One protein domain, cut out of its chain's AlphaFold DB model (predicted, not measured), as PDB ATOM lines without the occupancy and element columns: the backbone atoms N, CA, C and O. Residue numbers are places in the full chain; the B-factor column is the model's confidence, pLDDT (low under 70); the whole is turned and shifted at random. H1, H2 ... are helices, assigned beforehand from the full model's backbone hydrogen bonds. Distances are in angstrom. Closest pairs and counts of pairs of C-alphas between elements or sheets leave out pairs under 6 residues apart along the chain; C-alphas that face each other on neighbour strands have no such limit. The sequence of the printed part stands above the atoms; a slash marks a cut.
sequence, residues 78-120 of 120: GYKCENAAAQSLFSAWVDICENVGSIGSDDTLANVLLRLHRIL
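Overview. This is residues 78 to 120 of the 120 residues of an uncharacterized protein of Phytophthora infestans (strain T30-4) (UniProt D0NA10). Look first for one long helix, H1, and a short helix, H2, set nearly at right angles to it; the link of residues 99 to 108 swings out beyond H1's last residue and folds back to H2. The last residues, 116 to 120, run back in the direction of H1's beginning. The 43 printed residues hold two named helices, H1 then H2, and no named strand: all helix. The whole is only just loose, close to compact, with a radius of gyration of the C-alphas of 11.3 A, and elongated, spanning 31 by 19 by 14 A.

Along the chain. Find C-alpha 83 at (157.474, 133.611, 176.847); from there H1, residues 83 to 98, runs 22.4 A. H2, residues 109 to 115, ends at C-alpha 115, (172.407, 152.477, 180.386).

Arrangement. H1 and H2 only just touch, with 3 pairs of C-alphas within 8 A, H1 with residues 92 to 96 alone. The closest C-alphas, of Ala 92 and Leu 113, are 7.4 A apart. Their lines are about perpendicular, at 82 degrees. In H1 and H2 every O i to N i+4 pair is within hydrogen-bond range.

Size, cuts and confidence. The C-alphas farthest apart, of Glu 82 and Ser 105, are 32.0 A apart. The printed part has no cut, and the link is short. Look for pLDDT under 70 at residues 78 to 79, 101 and 117 to 120.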
ATOM      1  N   GLY A  78     167.109 128.250 177.869       67.81
ATOM      2  CA  GLY A  78     165.957 127.461 178.286       67.81
ATOM      3  C   GLY A  78     165.208 128.202 179.390       67.81
ATOM      4  O   GLY A  78     165.828 128.667 180.345       67.81
ATOM      5  N   TYR A  79     163.886 128.317 179.278       65.31
ATOM      6  CA  TYR A  79     163.074 129.046 180.249       65.31
ATOM      7  C   TYR A  79     161.822 128.262 180.645       65.31
ATOM      8  O   TYR A  79     161.292 127.461 179.879       65.31
ATOM      9  N   LYS A  80     161.364 128.491 181.880       74.69
ATOM     10  CA  LYS A  80     160.118 127.932 182.439       74.69
ATOM     11  C   LYS A  80     159.106 129.016 182.831       74.69
ATOM     12  O   LYS A  80     158.082 128.705 183.430       74.69
ATOM     13  N   CYS A  81     159.417 130.281 182.556       75.19
ATOM     14  CA  CYS A  81     158.519 131.414 182.753       75.19
ATOM     15  C   CYS A  81     157.696 131.698 181.486       75.19
ATOM     16  O   CYS A  81     157.838 131.019 180.469       75.19
ATOM     17  N   GLU A  82     156.821 132.700 181.551       84.06
ATOM     18  CA  GLU A  82     156.066 133.165 180.388       84.06
ATOM     19  C   GLU A  82     157.000 133.639 179.267       84.06
ATOM     20  O   GLU A  82     158.028 134.269 179.520       84.06
ATOM     21  N   ASN A  83     156.622 133.369 178.015       79.75
ATOM     22  CA  ASN A  83     157.474 133.611 176.847       79.75
ATOM     23  C   ASN A  83     157.911 135.083 176.721       79.75
ATOM     24  O   ASN A  83     159.074 135.353 176.441       79.75
ATOM     25  N   ALA A  84     157.020 136.041 176.992       84.56
ATOM     26  CA  ALA A  84     157.366 137.464 176.948       84.56
ATOM     27  C   ALA A  84     158.434 137.829 177.995       84.56
ATOM     28  O   ALA A  84     159.429 138.478 177.677       84.56
ATOM     29  N   ALA A  85     158.278 137.344 179.231       78.31
ATOM     30  CA  ALA A  85     159.271 137.537 180.284       78.31
ATOM     31  C   ALA A  85     160.601 136.854 179.932       78.31
ATOM     32  O   ALA A  85     161.667 137.428 180.144       78.31
ATOM     33  N   ALA A  86     160.548 135.656 179.347       73.44
ATOM     34  CA  ALA A  86     161.730 134.943 178.890       73.44
ATOM     35  C   ALA A  86     162.483 135.690 177.784       73.44
ATOM     36  O   ALA A  86     163.700 135.805 177.848       73.44
ATOM     37  N   GLN A  87     161.789 136.238 176.790       79.50
ATOM     38  CA  GLN A  87     162.420 137.022 175.725       79.50
ATOM     39  C   GLN A  87     163.087 138.292 176.268       79.50
ATOM     40  O   GLN A  87     164.211 138.617 175.870       79.50
ATOM     41  N   SER A  88     162.439 138.974 177.216       80.31
ATOM     42  CA  SER A  88     163.010 140.141 177.894       80.31
ATOM     43  C   SER A  88     164.261 139.780 178.695       80.31
ATOM     44  O   SER A  88     165.284 140.449 178.561       80.31
ATOM     45  N   LEU A  89     164.209 138.690 179.468       77.00
ATOM     46  CA  LEU A  89     165.351 138.191 180.240       77.00
ATOM     47  C   LEU A  89     166.503 137.746 179.339       77.00
ATOM     48  O   LEU A  89     167.648 138.096 179.605       77.00
ATOM     49  N   PHE A  90     166.206 137.018 178.260       80.12
ATOM     50  CA  PHE A  90     167.215 136.568 177.305       80.12
ATOM     51  C   PHE A  90     167.929 137.748 176.662       80.12
ATOM     52  O   PHE A  90     169.151 137.769 176.585       80.12
ATOM     53  N   SER A  91     167.170 138.755 176.241       81.50
ATOM     54  CA  SER A  91     167.767 139.925 175.618       81.50
ATOM     55  C   SER A  91     168.635 140.720 176.591       81.50
ATOM     56  O   SER A  91     169.753 141.079 176.249       81.50
ATOM     57  N   ALA A  92     168.154 140.943 177.821       78.75
ATOM     58  CA  ALA A  92     168.935 141.621 178.852       78.75
ATOM     59  C   ALA A  92     170.234 140.862 179.171       78.75
ATOM     60  O   ALA A  92     171.280 141.475 179.359       78.75
ATOM     61  N   TRP A  93     170.176 139.528 179.190       76.25
ATOM     62  CA  TRP A  93     171.346 138.672 179.364       76.25
ATOM     63  C   TRP A  93     172.371 138.846 178.235       76.25
ATOM     64  O   TRP A  93     173.547 139.064 178.517       76.25
ATOM     65  N   VAL A  94     171.932 138.805 176.973       78.81
ATOM     66  CA  VAL A  94     172.804 139.038 175.808       78.81
ATOM     67  C   VAL A  94     173.445 140.422 175.879       78.81
ATOM     68  O   VAL A  94     174.661 140.532 175.755       78.81
ATOM     69  N   ASP A  95     172.653 141.460 176.153       76.62
ATOM     70  CA  ASP A  95     173.146 142.837 176.215       76.62
ATOM     71  C   ASP A  95     174.215 143.001 177.312       76.62
ATOM     72  O   ASP A  95     175.231 143.659 177.094       76.62
ATOM     73  N   ILE A  96     174.037 142.361 178.475       74.00
ATOM     74  CA  ILE A  96     175.042 142.352 179.550       74.00
ATOM     75  C   ILE A  96     176.322 141.634 179.106       74.00
ATOM     76  O   ILE A  96     177.411 142.154 179.340       74.00
ATOM     77  N   CYS A  97     176.211 140.459 178.478       76.62
ATOM     78  CA  CYS A  97     177.373 139.694 178.020       76.62
ATOM     79  C   CYS A  97     178.194 140.464 176.977       76.62
ATOM     80  O   CYS A  97     179.411 140.561 177.114       76.62
ATOM     81  N   GLU A  98     177.536 141.063 175.985       76.94
ATOM     82  CA  GLU A  98     178.192 141.846 174.930       76.94
ATOM     83  C   GLU A  98     178.829 143.139 175.463       76.94
ATOM     84  O   GLU A  98     179.816 143.625 174.914       76.94
ATOM     85  N   ASN A  99     178.313 143.688 176.567       75.25
ATOM     86  CA  ASN A  99     178.815 144.927 177.164       75.25
ATOM     87  C   ASN A  99     179.657 144.699 178.424       75.25
ATOM     88  O   ASN A  99     179.991 145.670 179.106       75.25
ATOM     89  N   VAL A 100     180.041 143.458 178.743       75.19
ATOM     90  CA  VAL A 100     180.682 143.118 180.027       75.19
ATOM     91  C   VAL A 100     181.966 143.913 180.284       75.19
ATOM     92  O   VAL A 100     182.218 144.331 181.409       75.19
ATOM     93  N   GLY A 101     182.740 144.211 179.235       68.69
ATOM     94  CA  GLY A 101     183.963 145.019 179.329       68.69
ATOM     95  C   GLY A 101     183.731 146.497 179.670       68.69
ATOM     96  O   GLY A 101     184.678 147.195 180.016       68.69
ATOM     97  N   SER A 102     182.487 146.975 179.580       73.19
ATOM     98  CA  SER A 102     182.076 148.340 179.932       73.19
ATOM     99  C   SER A 102     181.426 148.447 181.320       73.19
ATOM    100  O   SER A 102     181.043 149.541 181.734       73.19
ATOM    101  N   ILE A 103     181.284 147.326 182.038       78.50
ATOM    102  CA  ILE A 103     180.690 147.271 183.378       78.50
ATOM    103  C   ILE A 103     181.810 147.439 184.410       78.50
ATOM    104  O   ILE A 103     182.714 146.611 184.507       78.50
ATOM    105  N   GLY A 104     181.756 148.531 185.169       77.94
ATOM    106  CA  GLY A 104     182.707 148.824 186.236       77.94
ATOM    107  C   GLY A 104     182.435 148.019 187.508       77.94
ATOM    108  O   GLY A 104     181.341 147.497 187.715       77.94
ATOM    109  N   SER A 105     183.419 147.958 188.407       79.12
ATOM    110  CA  SER A 105     183.299 147.248 189.692       79.12
ATOM    111  C   SER A 105     182.197 147.793 190.606       79.12
ATOM    112  O   SER A 105     181.649 147.044 191.408       79.12
ATOM    113  N   ASP A 106     181.872 149.080 190.472       84.62
ATOM    114  CA  ASP A 106     180.862 149.767 191.285       84.62
ATOM    115  C   ASP A 106     179.488 149.833 190.595       84.62
ATOM    116  O   ASP A 106     178.527 150.387 191.140       84.62
ATOM    117  N   ASP A 107     179.371 149.278 189.384       78.12
ATOM    118  CA  ASP A 107     178.108 149.259 188.663       78.12
ATOM    119  C   ASP A 107     177.147 148.239 189.274       78.12
ATOM    120  O   ASP A 107     177.418 147.043 189.376       78.12
ATOM    121  N   THR A 108     175.955 148.711 189.629       81.44
ATOM    122  CA  THR A 108     174.848 147.821 189.978       81.44
ATOM    123  C   THR A 108     174.169 147.311 188.710       81.44
ATOM    124  O   THR A 108     174.113 148.011 187.698       81.44
ATOM    125  N   LEU A 109     173.559 146.124 188.775       70.81
ATOM    126  CA  LEU A 109     172.779 145.570 187.662       70.81
ATOM    127  C   LEU A 109     171.709 146.552 187.148       70.81
ATOM    128  O   LEU A 109     171.507 146.673 185.944       70.81
ATOM    129  N   ALA A 110     171.055 147.291 188.048       76.00
ATOM    130  CA  ALA A 110     170.065 148.299 187.675       76.00
ATOM    131  C   ALA A 110     170.681 149.437 186.845       76.00
ATOM    132  O   ALA A 110     170.110 149.830 185.830       76.00
ATOM    133  N   ASN A 111     171.864 149.925 187.232       77.94
ATOM    134  CA  ASN A 111     172.582 150.968 186.494       77.94
ATOM    135  C   ASN A 111     173.013 150.478 185.109       77.94
ATOM    136  O   ASN A 111     172.891 151.210 184.129       77.94
ATOM    137  N   VAL A 112     173.480 149.230 185.013       78.44
ATOM    138  CA  VAL A 112     173.838 148.606 183.734       78.44
ATOM    139  C   VAL A 112     172.619 148.548 182.811       78.44
ATOM    140  O   VAL A 112     172.685 149.040 181.689       78.44
ATOM    141  N   LEU A 113     171.486 148.028 183.292       74.12
ATOM    142  CA  LEU A 113     170.255 147.902 182.500       74.12
ATOM    143  C   LEU A 113     169.667 149.262 182.082       74.12
ATOM    144  O   LEU A 113     169.223 149.412 180.944       74.12
ATOM    145  N   LEU A 114     169.737 150.271 182.963       80.00
ATOM    146  CA  LEU A 114     169.391 151.665 182.655       80.00
ATOM    147  C   LEU A 114     170.192 152.194 181.457       80.00
ATOM    148  O   LEU A 114     169.614 152.743 180.520       80.00
ATOM    149  N   ARG A 115     171.519 152.011 181.468       81.69
ATOM    150  CA  ARG A 115     172.407 152.477 180.386       81.69
ATOM    151  C   ARG A 115     172.150 151.757 179.068       81.69
ATOM    152  O   ARG A 115     172.187 152.386 178.012       81.69
ATOM    153  N   LEU A 116     171.843 150.464 179.133       75.31
ATOM    154  CA  LEU A 116     171.515 149.637 177.970       75.31
ATOM    155  C   LEU A 116     170.119 149.946 177.382       75.31
ATOM    156  O   LEU A 116     169.661 149.235 176.495       75.31
ATOM    157  N   HIS A 117     169.447 151.019 177.835       66.12
ATOM    158  CA  HIS A 117     168.144 151.487 177.340       66.12
ATOM    159  C   HIS A 117     167.025 150.437 177.417       66.12
ATOM    160  O   HIS A 117     166.058 150.479 176.656       66.12
ATOM    161  N   ARG A 118     167.108 149.520 178.385       62.75
ATOM    162  CA  ARG A 118     166.016 148.606 178.722       62.75
ATOM    163  C   ARG A 118     165.558 148.870 180.147       62.75
ATOM    164  O   ARG A 118     166.018 148.228 181.086       62.75
ATOM    165  N   ILE A 119     164.622 149.801 180.307       49.34
ATOM    166  CA  ILE A 119     163.828 149.891 181.533       49.34
ATOM    167  C   ILE A 119     162.367 149.654 181.186       49.34
ATOM    168  O   ILE A 119     161.764 150.466 180.492       49.34
ATOM    169  N   LEU A 120     161.928 148.487 181.677       46.72
ATOM    170  CA  LEU A 120     160.613 148.063 182.181       46.72
ATOM    171  C   LEU A 120     159.364 148.740 181.602       46.72
ATOM    172  O   LEU A 120     159.092 149.900 181.975       46.72
TER     173      LEU A 120